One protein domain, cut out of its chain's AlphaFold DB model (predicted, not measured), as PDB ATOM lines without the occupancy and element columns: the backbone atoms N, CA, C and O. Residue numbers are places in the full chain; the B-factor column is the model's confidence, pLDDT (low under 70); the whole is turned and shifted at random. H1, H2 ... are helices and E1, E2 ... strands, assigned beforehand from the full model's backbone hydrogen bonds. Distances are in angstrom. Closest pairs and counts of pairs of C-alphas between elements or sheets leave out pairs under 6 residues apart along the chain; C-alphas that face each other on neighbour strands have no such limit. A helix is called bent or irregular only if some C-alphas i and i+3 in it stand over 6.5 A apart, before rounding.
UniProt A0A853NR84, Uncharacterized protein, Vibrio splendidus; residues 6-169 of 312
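What this domain is: This is residues 6 to 169 of the 312 residues of an uncharacterized protein of Vibrio splendidus (UniProt A0A853NR84). An elongated body has the bent helix H3 running along its middle, with H6 packed on one side of it and the arm H5b on another; the second arm of H3, H3b, crosses both. Toward one end of the long axis lie the two-strand ribbon of E1 and E2, the short helices H1 and H2 and much loop; at the other end lie H4 and the arm H5a, whose residues 102 to 107 stick out, while the small hairpin of E3 and E4 sits by H3a and H6. The printed part has 164 residues with six named helices and four named strands, in the order E1, H1, E2, H2, H3, H4, H5, E3, E4, H6. The sheets E1 - E2 and E3 - E4 are both antiparallel, and the class is mostly helix. The whole is only just compact, close to loose, with a radius of gyration of the C-alphas of 18.1 A, and spans 59 by 35 by 23 A.

How they stand to each other: Strands E1, residues 26 to 30, and E2, residues 45 to 49, are antiparallel neighbours at 148 degrees; N 28 and O 47 are within hydrogen-bond range at 2.9 A, and N 45 and O 30 at 2.8 A. H1, residues 34 to 37, lies between them in the chain and touches no helix. H2, residues 51 to 55, comes closest to E1 at the C-alphas of Ala 54 and Val 28, 5.6 A apart. H3, residues 65 to 89, was assigned as one helix by its hydrogen bonds but is bent, with C-alphas 79 and 82 7.8 A apart; its arms H3a, residues 65 to 79, and H3b, residues 82 to 89, are about perpendicular at 78 degrees. H2 and H3a are close but not clearly touching, their closest C-alphas being those of Cys 53 and Ile 72, 6.2 A apart. H5, residues 102 to 124, likewise one helix by its hydrogen bonds, is bent, with C-alphas 110 and 113 7.8 A apart; its arms H5a, residues 102 to 110, and H5b, residues 113 to 124, stand at a steep tilt of 40 degrees. H5a is itself irregular, with C-alphas 104 and 107 7.1 A apart. H3a, with residues 73 to 77 alone, touches H5b at a shallow tilt of 19 degrees, opposite ways; the closest C-alphas, of Lys 73 and Val 123, are 6.2 A apart. H3b touches H5b about perpendicular at 76 degrees, closest at the C-alphas of His 83 and Tyr 116, 4.9 A. H6, residues 156 to 167, touches H3b about perpendicular at 83 degrees, closest at the C-alphas of Ala 166 and Gly 85, 4.0 A. H6 also touches H3a, at a shallow tilt of 26 degrees, the same way, closest at the C-alphas of Tyr 162 and Asp 78, 6.3 A. H5b and H6 are apart. E3, residues 146 to 148, and E4, residues 151 to 153, form an antiparallel hairpin, with N 153 and O 146 within hydrogen-bond range at 2.8 A. The closest C-alphas of E4 and H3a, Tyr 153 and His 74, are 6.3 A apart. H4, residues 92 to 97, is close to H5a but not clearly touching, with the C-alphas of Leu 95 and Gly 109 closest at 6.4 A. Every O i to N i+4 pair is within hydrogen-bond range in H2, H3a, H4, H5b and H6, against 2 of 4 in H3b and 3 of 5 in H5a; H1 is too short for such a pair.

Where its parts are: E1 begins at C-alpha 26, (174.393, 137.780, 98.838), and is 13.5 A long; E2 is 12.4 A. H3a begins at C-alpha 65, (174.178, 122.656, 91.578), and is 21.1 A long. H5b is 16.1 A long, and H6, 15.8 A, ends at C-alpha 167, (146.997, 121.230, 105.197).

The domain as a whole: The two C-alphas farthest apart, of Ala 38 and Gly 102, are 60.3 A apart. The printed part has no cut. The link from H5 to E3, 21 residues, is long, and in it residues 131 to 132 pair with 135 to 136, antiparallel. The mean pLDDT of the printed part is 91.6, and no printed residue is under 70.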
ATOM      1  N   TYR A   6     181.939 134.265  88.963       94.94
ATOM      2  CA  TYR A   6     180.539 134.669  88.888       94.94
ATOM      3  C   TYR A   6     179.921 134.122  87.607       94.94
ATOM      4  O   TYR A   6     180.552 134.168  86.555       94.94
ATOM      5  N   ILE A   7     178.698 133.607  87.712       95.69
ATOM      6  CA  ILE A   7     177.933 133.208  86.531       95.69
ATOM      7  C   ILE A   7     177.486 134.441  85.745       95.69
ATOM      8  O   ILE A   7     177.277 135.515  86.325       95.69
ATOM      9  N   ASP A   8     177.242 134.261  84.456       95.69
ATOM     10  CA  ASP A   8     176.594 135.278  83.647       95.69
ATOM     11  C   ASP A   8     175.146 135.480  84.107       95.69
ATOM     12  O   ASP A   8     174.400 134.546  84.438       95.69
ATOM     13  N   ILE A   9     174.741 136.749  84.155       96.00
ATOM     14  CA  ILE A   9     173.409 137.149  84.599       96.00
ATOM     15  C   ILE A   9     172.728 137.925  83.470       96.00
ATOM     16  O   ILE A   9     173.207 139.008  83.103       96.00
ATOM     17  N   PRO A  10     171.585 137.434  82.949       95.38
ATOM     18  CA  PRO A  10     170.779 138.171  81.988       95.38
ATOM     19  C   PRO A  10     170.489 139.591  82.475       95.38
ATOM     20  O   PRO A  10     170.276 139.826  83.666       95.38
ATOM     21  N   PHE A  11     170.461 140.558  81.556       94.38
ATOM     22  CA  PHE A  11     170.339 141.978  81.910       94.38
ATOM     23  C   PHE A  11     169.140 142.269  82.831       94.38
ATOM     24  O   PHE A  11     169.255 143.036  83.785       94.38
ATOM     25  N   ASN A  12     168.012 141.607  82.579       95.62
ATOM     26  CA  ASN A  12     166.769 141.731  83.337       95.62
ATOM     27  C   ASN A  12     166.778 141.025  84.708       95.62
ATOM     28  O   ASN A  12     165.816 141.182  85.453       95.62
ATOM     29  N   LEU A  13     167.832 140.275  85.050       96.25
ATOM     30  CA  LEU A  13     167.940 139.464  86.273       96.25
ATOM     31  C   LEU A  13     169.141 139.852  87.160       96.25
ATOM     32  O   LEU A  13     169.433 139.179  88.144       96.25
ATOM     33  N   ARG A  14     169.835 140.961  86.854       92.88
ATOM     34  CA  ARG A  14     171.084 141.413  87.521       92.88
ATOM     35  C   ARG A  14     170.999 141.616  89.035       92.88
ATOM     36  O   ARG A  14     172.027 141.674  89.705       92.88
ATOM     37  N   HIS A  15     169.792 141.756  89.566       95.25
ATOM     38  CA  HIS A  15     169.536 141.939  90.992       95.25
ATOM     39  C   HIS A  15     168.607 140.861  91.535       95.25
ATOM     40  O   HIS A  15     167.901 141.101  92.508       95.25
ATOM     41  N   THR A  16     168.573 139.696  90.895       97.81
ATOM     42  CA  THR A  16     167.621 138.631  91.184       97.81
ATOM     43  C   THR A  16     168.345 137.418  91.754       97.81
ATOM     44  O   THR A  16     169.372 136.975  91.254       97.81
ATOM     45  N   CYS A  17     167.801 136.858  92.828       98.31
ATOM     46  CA  CYS A  17     168.239 135.608  93.420       98.31
ATOM     47  C   CYS A  17     167.961 134.469  92.440       98.31
ATOM     48  O   CYS A  17     166.805 134.233  92.076       98.31
ATOM     49  N   TRP A  18     168.997 133.719  92.073       97.75
ATOM     50  CA  TRP A  18     168.868 132.591  91.152       97.75
ATOM     51  C   TRP A  18     167.928 131.497  91.685       97.75
ATOM     52  O   TRP A  18     167.211 130.852  90.922       97.75
ATOM     53  N   PHE A  19     167.858 131.337  93.011       97.38
ATOM     54  CA  PHE A  19     167.055 130.295  93.650       97.38
ATOM     55  C   PHE A  19     165.575 130.655  93.801       97.38
ATOM     56  O   PHE A  19     164.741 129.764  93.697       97.38
ATOM     57  N   CYS A  20     165.211 131.910  94.080       97.25
ATOM     58  CA  CYS A  20     163.821 132.244  94.438       97.25
ATOM     59  C   CYS A  20     163.247 133.513  93.808       97.25
ATOM     60  O   CYS A  20     162.118 133.865  94.132       97.25
ATOM     61  N   GLY A  21     163.987 134.216  92.949       97.00
ATOM     62  CA  GLY A  21     163.463 135.386  92.239       97.00
ATOM     63  C   GLY A  21     163.403 136.680  93.062       97.00
ATOM     64  O   GLY A  21     163.140 137.741  92.509       97.00
ATOM     65  N   GLU A  22     163.684 136.624  94.364       97.12
ATOM     66  CA  GLU A  22     163.780 137.811  95.228       97.12
ATOM     67  C   GLU A  22     165.008 138.670  94.913       97.12
ATOM     68  O   GLU A  22     165.969 138.161  94.334       97.12
ATOM     69  N   PRO A  23     165.063 139.934  95.364       97.38
ATOM     70  CA  PRO A  23     166.260 140.752  95.240       97.38
ATOM     71  C   PRO A  23     167.515 140.072  95.817       97.38
ATOM     72  O   PRO A  23     167.541 139.660  96.982       97.38
ATOM     73  N   SER A  24     168.569 139.959  95.008       96.81
ATOM     74  CA  SER A  24     169.855 139.393  95.421       96.81
ATOM     75  C   SER A  24     170.720 140.433  96.127       96.81
ATOM     76  O   SER A  24     170.897 141.547  95.635       96.81
ATOM     77  N   ASN A  25     171.309 140.049  97.252       95.19
ATOM     78  CA  ASN A  25     172.255 140.867  98.017       95.19
ATOM     79  C   ASN A  25     173.337 140.026  98.711       95.19
ATOM     80  O   ASN A  25     174.010 140.521  99.613       95.19
ATOM     81  N   ASP A  26     173.461 138.765  98.310       96.44
ATOM     82  CA  ASP A  26     174.393 137.780  98.838       96.44
ATOM     83  C   ASP A  26     174.781 136.791  97.721       96.44
ATOM     84  O   ASP A  26     174.286 136.889  96.589       96.44
ATOM     85  N   VAL A  27     175.663 135.841  98.025       96.12
ATOM     86  CA  VAL A  27     176.214 134.888  97.055       96.12
ATOM     87  C   VAL A  27     176.211 133.472  97.623       96.12
ATOM     88  O   VAL A  27     176.587 133.236  98.770       96.12
ATOM     89  N   VAL A  28     175.833 132.500  96.793       97.06
ATOM     90  CA  VAL A  28     176.040 131.075  97.076       97.06
ATOM     91  C   VAL A  28     177.190 130.565  96.218       97.06
ATOM     92  O   VAL A  28     177.076 130.471  95.002       97.06
ATOM     93  N   GLU A  29     178.297 130.221  96.869       95.75
ATOM     94  CA  GLU A  29     179.454 129.587  96.225       95.75
ATOM     95  C   GLU A  29     179.302 128.063  96.187       95.75
ATOM     96  O   GLU A  29     178.968 127.458  97.218       95.75
ATOM     97  N   PHE A  30     179.617 127.451  95.049       94.56
ATOM     98  CA  PHE A  30     179.518 126.017  94.800       94.56
ATOM     99  C   PHE A  30     180.649 125.525  93.874       94.56
ATOM    100  O   PHE A  30     180.957 126.216  92.905       94.56
ATOM    101  N   PRO A  31     181.250 124.338  94.097       94.00
ATOM    102  CA  PRO A  31     181.091 123.420  95.235       94.00
ATOM    103  C   PRO A  31     181.851 123.861  96.495       94.00
ATOM    104  O   PRO A  31     182.799 124.628  96.413       94.00
ATOM    105  N   LYS A  32     181.484 123.340  97.677       89.94
ATOM    106  CA  LYS A  32     182.062 123.774  98.973       89.94
ATOM    107  C   LYS A  32     183.376 123.099  99.375       89.94
ATOM    108  O   LYS A  32     184.023 123.559 100.318       89.94
ATOM    109  N   THR A  33     183.758 121.993  98.740       90.44
ATOM    110  CA  THR A  33     184.910 121.178  99.160       90.44
ATOM    111  C   THR A  33     185.844 120.885  97.997       90.44
ATOM    112  O   THR A  33     185.403 120.734  96.863       90.44
ATOM    113  N   ALA A  34     187.141 120.736  98.282       89.50
ATOM    114  CA  ALA A  34     188.137 120.373  97.271       89.50
ATOM    115  C   ALA A  34     187.811 119.040  96.568       89.50
ATOM    116  O   ALA A  34     188.049 118.900  95.375       89.50
ATOM    117  N   GLN A  35     187.223 118.085  97.295       90.12
ATOM    118  CA  GLN A  35     186.796 116.797  96.745       90.12
ATOM    119  C   GLN A  35     185.634 116.945  95.756       90.12
ATOM    120  O   GLN A  35     185.646 116.287  94.724       90.12
ATOM    121  N   ALA A  36     184.651 117.801  96.050       90.00
ATOM    122  CA  ALA A  36     183.550 118.070  95.127       90.00
ATOM    123  C   ALA A  36     184.016 118.883  93.908       90.00
ATOM    124  O   ALA A  36     183.595 118.598  92.794       90.00
ATOM    125  N   ILE A  37     184.946 119.826  94.100       90.88
ATOM    126  CA  ILE A  37     185.574 120.579  93.001       90.88
ATOM    127  C   ILE A  37     186.282 119.635  92.023       90.88
ATOM    128  O   ILE A  37     186.170 119.810  90.820       90.88
ATOM    129  N   ALA A  38     186.965 118.600  92.519       89.88
ATOM    130  CA  ALA A  38     187.644 117.621  91.667       89.88
ATOM    131  C   ALA A  38     186.694 116.731  90.836       89.88
ATOM    132  O   ALA A  38     187.172 115.972  89.997       89.88
ATOM    133  N   LYS A  39     185.381 116.778  91.094       89.38
ATOM    134  CA  LYS A  39     184.362 115.961  90.417       89.38
ATOM    135  C   LYS A  39     183.536 116.735  89.387       89.38
ATOM    136  O   LYS A  39     182.757 116.104  88.684       89.38
ATOM    137  N   ILE A  40     183.670 118.058  89.327       88.44
ATOM    138  CA  ILE A  40     182.995 118.887  88.324       88.44
ATOM    139  C   ILE A  40     183.954 119.203  87.174       88.44
ATOM    140  O   ILE A  40     185.168 119.272  87.362       88.44
ATOM    141  N   ASP A  41     183.402 119.394  85.984       87.94
ATOM    142  CA  ASP A  41     184.114 119.681  84.733       87.94
ATOM    143  C   ASP A  41     184.158 121.181  84.382       87.94
ATOM    144  O   ASP A  41     184.746 121.575  83.375       87.94
ATOM    145  N   TYR A  42     183.603 122.036  85.246       88.12
ATOM    146  CA  TYR A  42     183.618 123.495  85.136       88.12
ATOM    147  C   TYR A  42     184.307 124.157  86.337       88.12
ATOM    148  O   TYR A  42     184.571 123.544  87.373       88.12
ATOM    149  N   SER A  43     184.620 125.449  86.202       90.38
ATOM    150  CA  SER A  43     185.212 126.228  87.299       90.38
ATOM    151  C   SER A  43     184.209 126.411  88.442       90.38
ATOM    152  O   SER A  43     183.040 126.653  88.158       90.38
ATOM    153  N   PRO A  44     184.624 126.373  89.725       94.31
ATOM    154  CA  PRO A  44     183.729 126.670  90.843       94.31
ATOM    155  C   PRO A  44     182.986 127.995  90.633       94.31
ATOM    156  O   PRO A  44     183.592 128.997  90.253       94.31
ATOM    157  N   ILE A  45     181.683 128.000  90.900       95.38
ATOM    158  CA  ILE A  45     180.772 129.098  90.571       95.38
ATOM    159  C   ILE A  45     180.242 129.830  91.802       95.38
ATOM    160  O   ILE A  45     180.058 129.259  92.878       95.38
ATOM    161  N   ALA A  46     179.940 131.108  91.611       96.25
ATOM    162  CA  ALA A  46     179.264 131.987  92.550       96.25
ATOM    163  C   ALA A  46     177.927 132.442  91.944       96.25
ATOM    164  O   ALA A  46     177.901 133.120  90.915       96.25
ATOM    165  N   LEU A  47     176.813 132.077  92.589       97.00
ATOM    166  CA  LEU A  47     175.463 132.418  92.135       97.00
ATOM    167  C   LEU A  47     174.867 133.558  92.975       97.00
ATOM    168  O   LEU A  47     174.991 133.527  94.206       97.00
ATOM    169  N   PRO A  48     174.163 134.527  92.361       97.75
ATOM    170  CA  PRO A  48     173.474 135.580  93.097       97.75
ATOM    171  C   PRO A  48     172.330 134.994  93.929       97.75
ATOM    172  O   PRO A  48     171.482 134.243  93.434       97.75
ATOM    173  N   ALA A  49     172.274 135.371  95.202       98.19
ATOM    174  CA  ALA A  49     171.269 134.896  96.138       98.19
ATOM    175  C   ALA A  49     170.720 136.033  97.006       98.19
ATOM    176  O   ALA A  49     171.355 137.067  97.215       98.19
ATOM    177  N   CYS A  50     169.511 135.852  97.532       98.06
ATOM    178  CA  CYS A  50     169.040 136.653  98.657       98.06
ATOM    179  C   CYS A  50     169.592 136.064  99.965       98.06
ATOM    180  O   CYS A  50     169.884 134.866 100.034       98.06
ATOM    181  N   LYS A  51     169.666 136.878 101.028       97.19
ATOM    182  CA  LYS A  51     170.112 136.441 102.369       97.19
ATOM    183  C   LYS A  51     169.459 135.150 102.857       97.19
ATOM    184  O   LYS A  51     170.108 134.339 103.504       97.19
ATOM    185  N   GLU A  52     168.172 134.957 102.571       97.50
ATOM    186  CA  GLU A  52     167.463 133.755 103.004       97.50
ATOM    187  C   GLU A  52     168.015 132.504 102.320       97.50
ATOM    188  O   GLU A  52     168.435 131.583 103.015       97.50
ATOM    189  N   CYS A  53     168.086 132.495 100.985       97.88
ATOM    190  CA  CYS A  53     168.636 131.367 100.232       97.88
ATOM    191  C   CYS A  53     170.115 131.127 100.560       97.88
ATOM    192  O   CYS A  53     170.512 129.977 100.718       97.88
ATOM    193  N   ALA A  54     170.907 132.190 100.730       97.31
ATOM    194  CA  ALA A  54     172.319 132.080 101.098       97.31
ATOM    195  C   ALA A  54     172.534 131.508 102.513       97.31
ATOM    196  O   ALA A  54     173.540 130.852 102.773       97.31
ATOM    197  N   SER A  55     171.577 131.719 103.423       96.69
ATOM    198  CA  SER A  55     171.645 131.210 104.799       96.69
ATOM    199  C   SER A  55     171.284 129.728 104.947       96.69
ATOM    200  O   SER A  55     171.538 129.142 106.006       96.69
ATOM    201  N   VAL A  56     170.688 129.111 103.918       96.38
ATOM    202  CA  VAL A  56     170.300 127.699 103.963       96.38
ATOM    203  C   VAL A  56     171.547 126.824 103.986       96.38
ATOM    204  O   VAL A  56     172.442 126.938 103.150       96.38
ATOM    205  N   ARG A  57     171.594 125.907 104.952       94.00
ATOM    206  CA  ARG A  57     172.640 124.889 105.023       94.00
ATOM    207  C   ARG A  57     172.262 123.724 104.123       94.00
ATOM    208  O   ARG A  57     171.160 123.202 104.240       94.00
ATOM    209  N   TYR A  58     173.205 123.305 103.296       92.88
ATOM    210  CA  TYR A  58     173.084 122.139 102.435       92.88
ATOM    211  C   TYR A  58     174.316 121.237 102.567       92.88
ATOM    212  O   TYR A  58     175.346 121.641 103.127       92.88
ATOM    213  N   ALA A  59     174.200 119.998 102.089       91.38
ATOM    214  CA  ALA A  59     175.275 119.007 102.134       91.38
ATOM    215  C   ALA A  59     176.525 119.490 101.364       91.38
ATOM    216  O   ALA A  59     176.441 120.016 100.257       91.38
ATOM    217  N   LYS A  60     177.712 119.375 101.973       90.06
ATOM    218  CA  LYS A  60     178.950 119.998 101.450       90.06
ATOM    219  C   LYS A  60     179.631 119.196 100.337       90.06
ATOM    220  O   LYS A  60     180.516 119.718  99.659       90.06
ATOM    221  N   ASP A  61     179.268 117.932 100.214       89.56
ATOM    222  CA  ASP A  61     179.795 116.931  99.290       89.56
ATOM    223  C   ASP A  61     178.995 116.837  97.982       89.56
ATOM    224  O   ASP A  61     179.362 116.056  97.106       89.56
ATOM    225  N   LEU A  62     177.949 117.657  97.826       90.38
ATOM    226  CA  LEU A  62     177.166 117.738  96.597       90.38
ATOM    227  C   LEU A  62     178.038 118.137  95.402       90.38
ATOM    228  O   LEU A  62     178.815 119.093  95.467       90.38
ATOM    229  N   THR A  63     177.846 117.421  94.297       90.12
ATOM    230  CA  THR A  63     178.523 117.635  93.008       90.12
ATOM    231  C   THR A  63     177.606 118.220  91.938       90.12
ATOM    232  O   THR A  63     178.086 118.617  90.885       90.12
ATOM    233  N   SER A  64     176.309 118.357  92.228       90.44
ATOM    234  CA  SER A  64     175.327 119.000  91.354       90.44
ATOM    235  C   SER A  64     174.789 120.291  91.975       90.44
ATOM    236  O   SER A  64     174.323 120.304  93.119       90.44
ATOM    237  N   ILE A  65     174.810 121.382  91.202       92.44
ATOM    238  CA  ILE A  65     174.178 122.656  91.578       92.44
ATOM    239  C   ILE A  65     172.652 122.521  91.682       92.44
ATOM    240  O   ILE A  65     172.028 123.196  92.504       92.44
ATOM    241  N   TRP A  66     172.052 121.607  90.918       91.19
ATOM    242  CA  TRP A  66     170.625 121.297  90.997       91.19
ATOM    243  C   TRP A  66     170.273 120.622  92.326       91.19
ATOM    244  O   TRP A  66     169.292 120.998  92.957       91.19
ATOM    245  N   ALA A  67     171.148 119.765  92.861       90.62
ATOM    246  CA  ALA A  67     170.965 119.210  94.206       90.62
ATOM    247  C   ALA A  67     171.039 120.289  95.306       90.62
ATOM    248  O   ALA A  67     170.271 120.261  96.270       90.62
ATOM    249  N   VAL A  68     171.933 121.276  95.162       93.31
ATOM    250  CA  VAL A  68     171.986 122.437  96.075       93.31
ATOM    251  C   VAL A  68     170.699 123.248  95.985       93.31
ATOM    252  O   VAL A  68     170.121 123.626  97.007       93.31
ATOM    253  N   ARG A  69     170.236 123.504  94.761       93.31
ATOM    254  CA  ARG A  69     168.984 124.204  94.493       93.31
ATOM    255  C   ARG A  69     167.802 123.488  95.139       93.31
ATOM    256  O   ARG A  69     167.021 124.164  95.802       93.31
ATOM    257  N   ASP A  70     167.698 122.172  95.003       91.06
ATOM    258  CA  ASP A  70     166.617 121.374  95.585       91.06
ATOM    259  C   ASP A  70     166.616 121.443  97.116       91.06
ATOM    260  O   ASP A  70     165.561 121.655  97.715       91.06
ATOM    261  N   GLN A  71     167.783 121.399  97.768       92.75
ATOM    262  CA  GLN A  71     167.862 121.589  99.225       92.75
ATOM    263  C   GLN A  71     167.449 123.006  99.652       92.75
ATOM    264  O   GLN A  71     166.726 123.172 100.639       92.75
ATOM    265  N   ILE A  72     167.845 124.038  98.899       95.62
ATOM    266  CA  ILE A  72     167.417 125.422  99.156       95.62
ATOM    267  C   ILE A  72     165.907 125.575  98.945       95.62
ATOM    268  O   ILE A  72     165.225 126.169  99.781       95.62
ATOM    269  N   LYS A  73     165.366 125.025  97.856       94.50
ATOM    270  CA  LYS A  73     163.933 125.048  97.541       94.50
ATOM    271  C   LYS A  73     163.118 124.315  98.593       94.50
ATOM    272  O   LYS A  73     162.114 124.857  99.048       94.50
ATOM    273  N   HIS A  74     163.575 123.153  99.044       94.00
ATOM    274  CA  HIS A  74     162.919 122.418 100.115       94.00
ATOM    275  C   HIS A  74     162.885 123.225 101.420       94.00
ATOM    276  O   HIS A  74     161.826 123.333 102.036       94.00
ATOM    277  N   ALA A  75     163.986 123.891 101.789       95.62
ATOM    278  CA  ALA A  75     164.011 124.772 102.958       95.62
ATOM    279  C   ALA A  75     163.025 125.952 102.836       95.62
ATOM    280  O   ALA A  75     162.413 126.355 103.830       95.62
ATOM    281  N   LEU A  76     162.833 126.497 101.627       96.44
ATOM    282  CA  LEU A  76     161.811 127.515 101.370       96.44
ATOM    283  C   LEU A  76     160.396 126.940 101.501       96.44
ATOM    284  O   LEU A  76     159.577 127.545 102.188       96.44
ATOM    285  N   ILE A  77     160.110 125.783 100.896       95.62
ATOM    286  CA  ILE A  77     158.810 125.100 101.012       95.62
ATOM    287  C   ILE A  77     158.463 124.887 102.486       95.62
ATOM    288  O   ILE A  77     157.383 125.264 102.929       95.62
ATOM    289  N   ASP A  78     159.411 124.372 103.265       94.62
ATOM    290  CA  ASP A  78     159.237 124.137 104.694       94.62
ATOM    291  C   ASP A  78     158.963 125.420 105.478       94.62
ATOM    292  O   ASP A  78     158.072 125.458 106.333       94.62
ATOM    293  N   LYS A  79     159.713 126.485 105.185       95.38
ATOM    294  CA  LYS A  79     159.545 127.783 105.842       95.38
ATOM    295  C   LYS A  79     158.200 128.425 105.507       95.38
ATOM    296  O   LYS A  79     157.553 128.996 106.386       95.38
ATOM    297  N   TYR A  80     157.791 128.341 104.246       95.88
ATOM    298  CA  TYR A  80     156.582 128.972 103.726       95.88
ATOM    299  C   TYR A  80     155.360 128.050 103.734       95.88
ATOM    300  O   TYR A  80     154.297 128.483 103.296       95.88
ATOM    301  N   ALA A  81     155.455 126.839 104.294       95.19
ATOM    302  CA  ALA A  81     154.394 125.830 104.269       95.19
ATOM    303  C   ALA A  81     153.029 126.364 104.726       95.19
ATOM    304  O   ALA A  81     152.013 126.055 104.119       95.19
ATOM    305  N   LYS A  82     152.986 127.236 105.743       92.56
ATOM    306  CA  LYS A  82     151.730 127.859 106.203       92.56
ATOM    307  C   LYS A  82     151.129 128.837 105.194       92.56
ATOM    308  O   LYS A  82     149.914 128.931 105.088       92.56
ATOM    309  N   HIS A  83     151.967 129.588 104.483       95.00
ATOM    310  CA  HIS A  83     151.518 130.525 103.454       95.00
ATOM    311  C   HIS A  83     151.087 129.782 102.191       95.00
ATOM    312  O   HIS A  83     150.049 130.101 101.624       95.00
ATOM    313  N   LEU A  84     151.841 128.758 101.793       94.69
ATOM    314  CA  LEU A  84     151.481 127.848 100.705       94.69
ATOM    315  C   LEU A  84     150.175 127.102 101.014       94.69
ATOM    316  O   LEU A  84     149.289 127.027 100.171       94.69
ATOM    317  N   GLY A  85     150.006 126.681 102.269       92.75
ATOM    318  CA  GLY A  85     148.800 126.035 102.773       92.75
ATOM    319  C   GLY A  85     147.526 126.868 102.645       92.75
ATOM    320  O   GLY A  85     146.435 126.313 102.688       92.75
ATOM    321  N   ILE A  86     147.614 128.184 102.445       93.31
ATOM    322  CA  ILE A  86     146.428 128.991 102.141       93.31
ATOM    323  C   ILE A  86     145.816 128.528 100.814       93.31
ATOM    324  O   ILE A  86     144.628 128.234 100.802       93.31
ATOM    325  N   GLY A  87     146.617 128.368  99.755       91.38
ATOM    326  CA  GLY A  87     146.138 127.863  98.461       91.38
ATOM    327  C   GLY A  87     145.743 126.385  98.475       91.38
ATOM    328  O   GLY A  87     144.948 125.957  97.651       91.38
ATOM    329  N   GLU A  88     146.240 125.611  99.443       91.00
ATOM    330  CA  GLU A  88     145.835 124.209  99.643       91.00
ATOM    331  C   GLU A  88     144.450 124.034 100.257       91.00
ATOM    332  O   GLU A  88     143.846 122.964 100.132       91.00
ATOM    333  N   ASN A  89     144.009 125.032 101.023       88.56
ATOM    334  CA  ASN A  89     142.769 124.974 101.789       88.56
ATOM    335  C   ASN A  89     141.704 125.937 101.249       88.56
ATOM    336  O   ASN A  89     140.543 125.774 101.608       88.56
ATOM    337  N   TRP A  90     142.095 126.932 100.448       90.44
ATOM    338  CA  TRP A  90     141.214 127.988  99.969       90.44
ATOM    339  C   TRP A  90     141.598 128.448  98.566       90.44
ATOM    340  O   TRP A  90     142.769 128.677  98.257       90.44
ATOM    341  N   THR A  91     140.589 128.706  97.754       91.50
ATOM    342  CA  THR A  91     140.680 129.550  96.566       91.50
ATOM    343  C   THR A  91     140.633 131.033  96.949       91.50
ATOM    344  O   THR A  91     140.192 131.409  98.039       91.50
ATOM    345  N   GLU A  92     141.051 131.907  96.029       91.94
ATOM    346  CA  GLU A  92     140.914 133.359  96.207       91.94
ATOM    347  C   GLU A  92     139.459 133.761  96.480       91.94
ATOM    348  O   GLU A  92     139.195 134.554  97.382       91.94
ATOM    349  N   GLN A  93     138.518 133.170  95.738       89.81
ATOM    350  CA  GLN A  93     137.100 133.479  95.864       89.81
ATOM    351  C   GLN A  93     136.537 133.023  97.212       89.81
ATOM    352  O   GLN A  93     135.857 133.803  97.868       89.81
ATOM    353  N   GLU A  94     136.878 131.821  97.687       90.75
ATOM    354  CA  GLU A  94     136.426 131.350  99.004       90.75
ATOM    355  C   GLU A  94     136.940 132.243 100.144       90.75
ATOM    356  O   GLU A  94     136.217 132.472 101.113       90.75
ATOM    357  N   LEU A  95     138.156 132.796 100.035       89.19
ATOM    358  CA  LEU A  95     138.671 133.761 101.017       89.19
ATOM    359  C   LEU A  95     137.899 135.084 100.998       89.19
ATOM    360  O   LEU A  95     137.674 135.661 102.064       89.19
ATOM    361  N   ILE A  96     137.518 135.562  99.809       86.75
ATOM    362  CA  ILE A  96     136.703 136.773  99.638       86.75
ATOM    363  C   ILE A  96     135.301 136.543 100.215       86.75
ATOM    364  O   ILE A  96     134.826 137.350 101.013       86.75
ATOM    365  N   ASP A  97     134.679 135.417  99.867       88.69
ATOM    366  CA  ASP A  97     133.308 135.071 100.255       88.69
ATOM    367  C   ASP A  97     133.176 134.752 101.748       88.69
ATOM    368  O   ASP A  97     132.106 134.924 102.330       88.69
ATOM    369  N   SER A  98     134.267 134.331 102.396       85.44
ATOM    370  CA  SER A  98     134.295 134.061 103.839       85.44
ATOM    371  C   SER A  98     134.156 135.317 104.710       85.44
ATOM    372  O   SER A  98     134.005 135.182 105.925       85.44
ATOM    373  N   ASP A  99     134.243 136.518 104.121       79.56
ATOM    374  CA  ASP A  99     134.108 137.831 104.775       79.56
ATOM    375  C   ASP A  99     134.767 137.899 106.167       79.56
ATOM    376  O   ASP A  99     134.170 138.282 107.181       79.56
ATOM    377  N   PHE A 100     136.035 137.475 106.234       82.00
ATOM    378  CA  PHE A 100     136.815 137.539 107.464       82.00
ATOM    379  C   PHE A 100     136.928 138.997 107.928       82.00
ATOM    380  O   PHE A 100     137.748 139.769 107.426       82.00
ATOM    381  N   SER A 101     136.120 139.371 108.919       75.81
ATOM    382  CA  SER A 101     136.014 140.735 109.436       75.81
ATOM    383  C   SER A 101     136.475 140.846 110.899       75.81
ATOM    384  O   SER A 101     136.926 139.884 111.533       75.81
ATOM    385  N   GLY A 102     136.452 142.067 111.438       76.12
ATOM    386  CA  GLY A 102     136.856 142.355 112.816       76.12
ATOM    387  C   GLY A 102     138.371 142.431 113.049       76.12
ATOM    388  O   GLY A 102     139.194 142.257 112.147       76.12
ATOM    389  N   SER A 103     138.752 142.731 114.292       74.62
ATOM    390  CA  SER A 103     140.150 142.942 114.695       74.62
ATOM    391  C   SER A 103     140.999 141.669 114.668       74.62
ATOM    392  O   SER A 103     142.220 141.761 114.584       74.62
ATOM    393  N   THR A 104     140.368 140.494 114.745       72.56
ATOM    394  CA  THR A 104     141.055 139.209 114.932       72.56
ATOM    395  C   THR A 104     141.382 138.513 113.611       72.56
ATOM    396  O   THR A 104     142.493 138.017 113.452       72.56
ATOM    397  N   LEU A 105     140.448 138.499 112.650       81.31
ATOM    398  CA  LEU A 105     140.606 137.797 111.364       81.31
ATOM    399  C   LEU A 105     140.657 138.737 110.151       81.31
ATOM    400  O   LEU A 105     141.114 138.328 109.086       81.31
ATOM    401  N   GLY A 106     140.309 140.021 110.308       75.00
ATOM    402  CA  GLY A 106     140.335 140.980 109.201       75.00
ATOM    403  C   GLY A 106     141.715 141.167 108.564       75.00
ATOM    404  O   GLY A 106     141.821 141.436 107.369       75.00
ATOM    405  N   GLY A 107     142.795 141.008 109.335       78.31
ATOM    406  CA  GLY A 107     144.160 141.023 108.794       78.31
ATOM    407  C   GLY A 107     144.467 139.821 107.895       78.31
ATOM    408  O   GLY A 107     145.133 139.983 106.870       78.31
ATOM    409  N   PHE A 108     143.945 138.643 108.251       82.81
ATOM    410  CA  PHE A 108     144.080 137.422 107.462       82.81
ATOM    411  C   PHE A 108     143.335 137.567 106.131       82.81
ATOM    412  O   PHE A 108     143.981 137.496 105.091       82.81
ATOM    413  N   GLY A 109     142.041 137.914 106.148       79.50
ATOM    414  CA  GLY A 109     141.245 138.065 104.920       79.50
ATOM    415  C   GLY A 109     141.867 139.012 103.884       79.50
ATOM    416  O   GLY A 109     141.904 138.705 102.699       79.50
ATOM    417  N   ARG A 110     142.465 140.131 104.326       80.88
ATOM    418  CA  ARG A 110     143.081 141.123 103.422       80.88
ATOM    419  C   ARG A 110     144.398 140.697 102.777       80.88
ATOM    420  O   ARG A 110     144.798 141.295 101.782       80.88
ATOM    421  N   SER A 111     145.142 139.777 103.389       88.62
ATOM    422  CA  SER A 111     146.538 139.517 103.005       88.62
ATOM    423  C   SER A 111     146.857 138.055 102.732       88.62
ATOM    424  O   SER A 111     147.880 137.789 102.106       88.62
ATOM    425  N   ALA A 112     145.989 137.125 103.138       92.06
ATOM    426  CA  ALA A 112     146.203 135.687 103.024       92.06
ATOM    427  C   ALA A 112     146.566 135.277 101.593       92.06
ATOM    428  O   ALA A 112     147.641 134.719 101.372       92.06
ATOM    429  N   TRP A 113     145.732 135.639 100.615       94.25
ATOM    430  CA  TRP A 113     145.976 135.273  99.221       94.25
ATOM    431  C   TRP A 113     147.271 135.871  98.666       94.25
ATOM    432  O   TRP A 113     148.073 135.186  98.038       94.25
ATOM    433  N   LYS A 114     147.556 137.135  98.992       94.44
ATOM    434  CA  LYS A 114     148.811 137.780  98.592       94.44
ATOM    435  C   LYS A 114     150.032 137.084  99.202       94.44
ATOM    436  O   LYS A 114     151.054 136.946  98.535       94.44
ATOM    437  N   MET A 115     149.945 136.644 100.458       94.81
ATOM    438  CA  MET A 115     151.025 135.889 101.103       94.81
ATOM    439  C   MET A 115     151.234 134.525 100.438       94.81
ATOM    440  O   MET A 115     152.382 134.132 100.234       94.81
ATOM    441  N   TYR A 116     150.148 133.843 100.062       95.19
ATOM    442  CA  TYR A 116     150.208 132.624  99.254       95.19
ATOM    443  C   TYR A 116     150.926 132.865  97.925       95.19
ATOM    444  O   TYR A 116     151.901 132.178  97.631       95.19
ATOM    445  N   GLN A 117     150.511 133.881  97.163       95.44
ATOM    446  CA  GLN A 117     151.100 134.195  95.860       95.44
ATOM    447  C   GLN A 117     152.598 134.488  95.959       95.44
ATOM    448  O   GLN A 117     153.374 133.960  95.166       95.44
ATOM    449  N   ILE A 118     153.023 135.274  96.955       95.12
ATOM    450  CA  ILE A 118     154.448 135.551  97.187       95.12
ATOM    451  C   ILE A 118     155.197 134.248  97.484       95.12
ATOM    452  O   ILE A 118     156.219 133.970  96.865       95.12
ATOM    453  N   ALA A 119     154.692 133.418  98.400       95.94
ATOM    454  CA  ALA A 119     155.329 132.144  98.722       95.94
ATOM    455  C   ALA A 119     155.424 131.215  97.498       95.94
ATOM    456  O   ALA A 119     156.492 130.658  97.230       95.94
ATOM    457  N   LYS A 120     154.335 131.093  96.730       94.56
ATOM    458  CA  LYS A 120     154.251 130.240  95.541       94.56
ATOM    459  C   LYS A 120     155.208 130.707  94.447       94.56
ATOM    460  O   LYS A 120     155.998 129.903  93.964       94.56
ATOM    461  N   GLN A 121     155.252 132.008  94.149       95.31
ATOM    462  CA  GLN A 121     156.201 132.587  93.185       95.31
ATOM    463  C   GLN A 121     157.655 132.239  93.525       95.31
ATOM    464  O   GLN A 121     158.435 131.864  92.646       95.31
ATOM    465  N   ARG A 122     158.025 132.312  94.806       95.88
ATOM    466  CA  ARG A 122     159.393 132.033  95.260       95.88
ATOM    467  C   ARG A 122     159.773 130.560  95.137       95.88
ATOM    468  O   ARG A 122     160.904 130.242  94.746       95.88
ATOM    469  N   VAL A 123     158.844 129.661  95.462       93.94
ATOM    470  CA  VAL A 123     159.030 128.208  95.319       93.94
ATOM    471  C   VAL A 123     159.071 127.806  93.845       93.94
ATOM    472  O   VAL A 123     159.970 127.063  93.452       93.94
ATOM    473  N   ASP A 124     158.222 128.387  93.005       93.25
ATOM    474  CA  ASP A 124     158.121 128.018  91.589       93.25
ATOM    475  C   ASP A 124     159.220 128.623  90.716       93.25
ATOM    476  O   ASP A 124     159.491 128.109  89.631       93.25
ATOM    477  N   TYR A 125     159.896 129.680  91.183       95.50
ATOM    478  CA  TYR A 125     160.912 130.385  90.404       95.50
ATOM    479  C   TYR A 125     161.981 129.441  89.830       95.50
ATOM    480  O   TYR A 125     162.695 128.767  90.579       95.50
ATOM    481  N   LYS A 126     162.122 129.402  88.501       91.50
ATOM    482  CA  LYS A 126     162.982 128.433  87.799       91.50
ATOM    483  C   LYS A 126     164.441 128.874  87.635       91.50
ATOM    484  O   LYS A 126     165.287 128.038  87.342       91.50
ATOM    485  N   GLY A 127     164.787 130.117  87.961       93.56
ATOM    486  CA  GLY A 127     166.131 130.635  87.688       93.56
ATOM    487  C   GLY A 127     166.352 130.838  86.190       93.56
ATOM    488  O   GLY A 127     165.395 131.016  85.439       93.56
ATOM    489  N   TRP A 128     167.611 130.830  85.769       94.56
ATOM    490  CA  TRP A 128     168.014 130.941  84.366       94.56
ATOM    491  C   TRP A 128     169.194 129.998  84.069       94.56
ATOM    492  O   TRP A 128     169.845 129.552  85.021       94.56
ATOM    493  N   PRO A 129     169.465 129.674  82.789       93.56
ATOM    494  CA  PRO A 129     170.588 128.819  82.405       93.56
ATOM    495  C   PRO A 129     171.931 129.333  82.932       93.56
ATOM    496  O   PRO A 129     172.166 130.540  82.975       93.56
ATOM    497  N   LEU A 130     172.809 128.416  83.337       93.94
ATOM    498  CA  LEU A 130     174.126 128.756  83.874       93.94
ATOM    499  C   LEU A 130     175.137 128.912  82.737       93.94
ATOM    500  O   LEU A 130     175.213 128.069  81.848       93.94
ATOM    501  N   SER A 131     175.917 129.987  82.779       94.31
ATOM    502  CA  SER A 131     177.027 130.250  81.855       94.31
ATOM    503  C   SER A 131     178.139 131.027  82.560       94.31
ATOM    504  O   SER A 131     177.893 131.638  83.606       94.31
ATOM    505  N   ILE A 132     179.359 130.932  82.035       93.19
ATOM    506  CA  ILE A 132     180.521 131.736  82.437       93.19
ATOM    507  C   ILE A 132     181.183 132.235  81.156       93.19
ATOM    508  O   ILE A 132     181.558 131.414  80.318       93.19
ATOM    509  N   ASP A 133     181.358 133.549  81.024       91.38
ATOM    510  CA  ASP A 133     181.947 134.172  79.833       91.38
ATOM    511  C   ASP A 133     181.243 133.722  78.531       91.38
ATOM    512  O   ASP A 133     181.888 133.373  77.541       91.38
ATOM    513  N   ASP A 134     179.905 133.686  78.557       90.00
ATOM    514  CA  ASP A 134     179.005 133.229  77.488       90.00
ATOM    515  C   ASP A 134     179.127 131.731  77.123       90.00
ATOM    516  O   ASP A 134     178.497 131.256  76.172       90.00
ATOM    517  N   ILE A 135     179.887 130.947  77.895       91.00
ATOM    518  CA  ILE A 135     179.989 129.491  77.743       91.00
ATOM    519  C   ILE A 135     178.966 128.827  78.665       91.00
ATOM    520  O   ILE A 135     179.055 128.934  79.888       91.00
ATOM    521  N   VAL A 136     177.989 128.127  78.082       92.38
ATOM    522  CA  VAL A 136     176.953 127.390  78.823       92.38
ATOM    523  C   VAL A 136     177.581 126.269  79.651       92.38
ATOM    524  O   VAL A 136     178.403 125.500  79.154       92.38
ATOM    525  N   ILE A 137     177.168 126.166  80.916       89.94
ATOM    526  CA  ILE A 137     177.505 125.032  81.774       89.94
ATOM    527  C   ILE A 137     176.425 123.964  81.586       89.94
ATOM    528  O   ILE A 137     175.313 124.095  82.103       89.94
ATOM    529  N   GLU A 138     176.761 122.906  80.855       82.62
ATOM    530  CA  GLU A 138     175.884 121.755  80.618       82.62
ATOM    531  C   GLU A 138     175.818 120.867  81.871       82.62
ATOM    532  O   GLU A 138     176.469 119.829  81.965       82.62
ATOM    533  N   VAL A 139     175.053 121.297  82.877       77.88
ATOM    534  CA  VAL A 139     174.806 120.495  84.082       77.88
ATOM    535  C   VAL A 139     173.457 119.804  83.954       77.88
ATOM    536  O   VAL A 139     172.418 120.457  84.061       77.88
ATOM    537  N   TYR A 140     173.467 118.485  83.782       75.81
ATOM    538  CA  TYR A 140     172.249 117.681  83.822       75.81
ATOM    539  C   TYR A 140     171.682 117.629  85.246       75.81
ATOM    540  O   TYR A 140     172.414 117.512  86.235       75.81
ATOM    541  N   ASP A 141     170.360 117.745  85.360       78.06
ATOM    542  CA  ASP A 141     169.671 117.519  86.624       78.06
ATOM    543  C   ASP A 141     169.490 116.012  86.846       78.06
ATOM    544  O   ASP A 141     168.525 115.406  86.390       78.06
ATOM    545  N   GLU A 142     170.451 115.404  87.537       74.50
ATOM    546  CA  GLU A 142     170.420 113.986  87.920       74.50
ATOM    547  C   GLU A 142     169.675 113.742  89.245       74.50
ATOM    548  O   GLU A 142     169.763 112.660  89.828       74.50
ATOM    549  N   THR A 143     168.987 114.748  89.794       79.69
ATOM    550  CA  THR A 143     168.340 114.591  91.099       79.69
ATOM    551  C   THR A 143     167.054 113.766  90.990       79.69
ATOM    552  O   THR A 143     166.224 113.965  90.101       79.69
ATOM    553  N   SER A 144     166.854 112.841  91.929       76.31
ATOM    554  CA  SER A 144     165.632 112.042  92.076       76.31
ATOM    555  C   SER A 144     164.627 112.747  92.996       76.31
ATOM    556  O   SER A 144     164.366 112.323  94.122       76.31
ATOM    557  N   GLY A 145     164.098 113.885  92.542       84.50
ATOM    558  CA  GLY A 145     163.018 114.594  93.236       84.50
ATOM    559  C   GLY A 145     161.654 113.917  93.053       84.50
ATOM    560  O   GLY A 145     161.449 113.161  92.106       84.50
ATOM    561  N   PHE A 146     160.704 114.224  93.939       91.38
ATOM    562  CA  PHE A 146     159.296 113.838  93.782       91.38
ATOM    563  C   PHE A 146     158.483 115.050  93.329       91.38
ATOM    564  O   PHE A 146     158.531 116.096  93.977       91.38
ATOM    565  N   GLU A 147     157.739 114.930  92.234       91.81
ATOM    566  CA  GLU A 147     156.891 116.005  91.721       91.81
ATOM    567  C   GLU A 147     155.421 115.726  92.024       91.81
ATOM    568  O   GLU A 147     154.907 114.645  91.750       91.81
ATOM    569  N   PHE A 148     154.738 116.719  92.589       92.94
ATOM    570  CA  PHE A 148     153.304 116.668  92.824       92.94
ATOM    571  C   PHE A 148     152.700 118.054  92.607       92.94
ATOM    572  O   PHE A 148     153.224 119.048  93.112       92.94
ATOM    573  N   ASP A 149     151.618 118.115  91.829       88.88
ATOM    574  CA  ASP A 149     150.881 119.346  91.509       88.88
ATOM    575  C   ASP A 149     151.794 120.508  91.041       88.88
ATOM    576  O   ASP A 149     151.783 121.630  91.558       88.88
ATOM    577  N   GLY A 150     152.704 120.193  90.109       86.38
ATOM    578  CA  GLY A 150     153.677 121.134  89.532       86.38
ATOM    579  C   GLY A 150     154.759 121.635  90.498       86.38
ATOM    580  O   GLY A 150     155.539 122.532  90.151       86.38
ATOM    581  N   THR A 151     154.821 121.087  91.715       88.44
ATOM    582  CA  THR A 151     155.825 121.420  92.729       88.44
ATOM    583  C   THR A 151     156.786 120.249  92.907       88.44
ATOM    584  O   THR A 151     156.379 119.121  93.177       88.44
ATOM    585  N   ARG A 152     158.087 120.526  92.783       89.38
ATOM    586  CA  ARG A 152     159.151 119.544  93.021       89.38
ATOM    587  C   ARG A 152     159.571 119.573  94.489       89.38
ATOM    588  O   ARG A 152     159.974 120.617  95.007       89.38
ATOM    589  N   TYR A 153     159.511 118.417  95.131       91.00
ATOM    590  CA  TYR A 153     159.970 118.154  96.489       91.00
ATOM    591  C   TYR A 153     161.253 117.323  96.449       91.00
ATOM    592  O   TYR A 153     161.476 116.544  95.527       91.00
ATOM    593  N   ALA A 154     162.083 117.441  97.489       87.81
ATOM    594  CA  ALA A 154     163.322 116.666  97.587       87.81
ATOM    595  C   ALA A 154     163.082 115.145  97.693       87.81
ATOM    596  O   ALA A 154     163.975 114.362  97.403       87.81
ATOM    597  N   SER A 155     161.896 114.730  98.149       91.38
ATOM    598  CA  SER A 155     161.462 113.333  98.239       91.38
ATOM    599  C   SER A 155     159.949 113.261  98.472       91.38
ATOM    600  O   SER A 155     159.320 114.271  98.809       91.38
ATOM    601  N   ILE A 156     159.374 112.059  98.386       94.56
ATOM    602  CA  ILE A 156     157.992 111.798  98.811       94.56
ATOM    603  C   ILE A 156     157.761 112.187 100.281       94.56
ATOM    604  O   ILE A 156     156.779 112.849 100.606       94.56
ATOM    605  N   ASN A 157     158.716 111.891 101.165       94.62
ATOM    606  CA  ASN A 157     158.631 112.231 102.587       94.62
ATOM    607  C   ASN A 157     158.616 113.746 102.809       94.62
ATOM    608  O   ASN A 157     157.850 114.245 103.630       94.62
ATOM    609  N   SER A 158     159.410 114.488 102.033       93.06
ATOM    610  CA  SER A 158     159.392 115.954 102.031       93.06
ATOM    611  C   SER A 158     158.041 116.516 101.572       93.06
ATOM    612  O   SER A 158     157.605 117.548 102.084       93.06
ATOM    613  N   CYS A 159     157.373 115.850 100.626       95.81
ATOM    614  CA  CYS A 159     156.022 116.203 100.189       95.81
ATOM    615  C   CYS A 159     154.984 115.941 101.294       95.81
ATOM    616  O   CYS A 159     154.183 116.819 101.620       95.81
ATOM    617  N   ILE A 160     155.056 114.781 101.955       97.00
ATOM    618  CA  ILE A 160     154.210 114.447 103.113       97.00
ATOM    619  C   ILE A 160     154.392 115.482 104.231       97.00
ATOM    620  O   ILE A 160     153.408 116.035 104.724       97.00
ATOM    621  N   ASP A 161     155.638 115.813 104.586       96.06
ATOM    622  CA  ASP A 161     155.950 116.816 105.612       96.06
ATOM    623  C   ASP A 161     155.389 118.201 105.270       96.06
ATOM    624  O   ASP A 161     154.891 118.911 106.155       96.06
ATOM    625  N   TYR A 162     155.431 118.583 103.990       95.94
ATOM    626  CA  TYR A 162     154.779 119.795 103.511       95.94
ATOM    627  C   TYR A 162     153.272 119.749 103.781       95.94
ATOM    628  O   TYR A 162     152.759 120.659 104.433       95.94
ATOM    629  N   PHE A 163     152.566 118.694 103.365       95.94
ATOM    630  CA  PHE A 163     151.115 118.602 103.554       95.94
ATOM    631  C   PHE A 163     150.706 118.515 105.026       95.94
ATOM    632  O   PHE A 163     149.695 119.110 105.412       95.94
ATOM    633  N   THR A 164     151.506 117.870 105.878       95.19
ATOM    634  CA  THR A 164     151.297 117.887 107.332       95.19
ATOM    635  C   THR A 164     151.326 119.315 107.879       95.19
ATOM    636  O   THR A 164     150.460 119.693 108.665       95.19
ATOM    637  N   LYS A 165     152.273 120.152 107.434       94.25
ATOM    638  CA  LYS A 165     152.381 121.555 107.880       94.25
ATOM    639  C   LYS A 165     151.350 122.480 107.219       94.25
ATOM    640  O   LYS A 165     150.846 123.389 107.877       94.25
ATOM    641  N   ALA A 166     151.085 122.289 105.928       93.38
ATOM    642  CA  ALA A 166     150.301 123.190 105.082       93.38
ATOM    643  C   ALA A 166     148.792 122.924 105.171       93.38
ATOM    644  O   ALA A 166     147.994 123.855 105.278       93.38
ATOM    645  N   ALA A 167     148.394 121.652 105.161       91.44
ATOM    646  CA  ALA A 167     146.997 121.230 105.197       91.44
ATOM    647  C   ALA A 167     146.576 120.659 106.560       91.44
ATOM    648  O   ALA A 167     145.379 120.460 106.782       91.44
ATOM    649  N   GLY A 168     147.523 120.424 107.475       92.56
ATOM    650  CA  GLY A 168     147.239 119.865 108.796       92.56
ATOM    651  C   GLY A 168     146.816 118.400 108.742       92.56
ATOM    652  O   GLY A 168     146.017 117.981 109.570       92.56
ATOM    653  N   VAL A 169     147.267 117.648 107.735       95.00
ATOM    654  CA  VAL A 169     146.968 116.213 107.631       95.00
ATOM    655  C   VAL A 169     147.802 115.410 108.625       95.00
ATOM    656  O   VAL A 169     148.946 115.764 108.920       95.00
TER     657      VAL A 169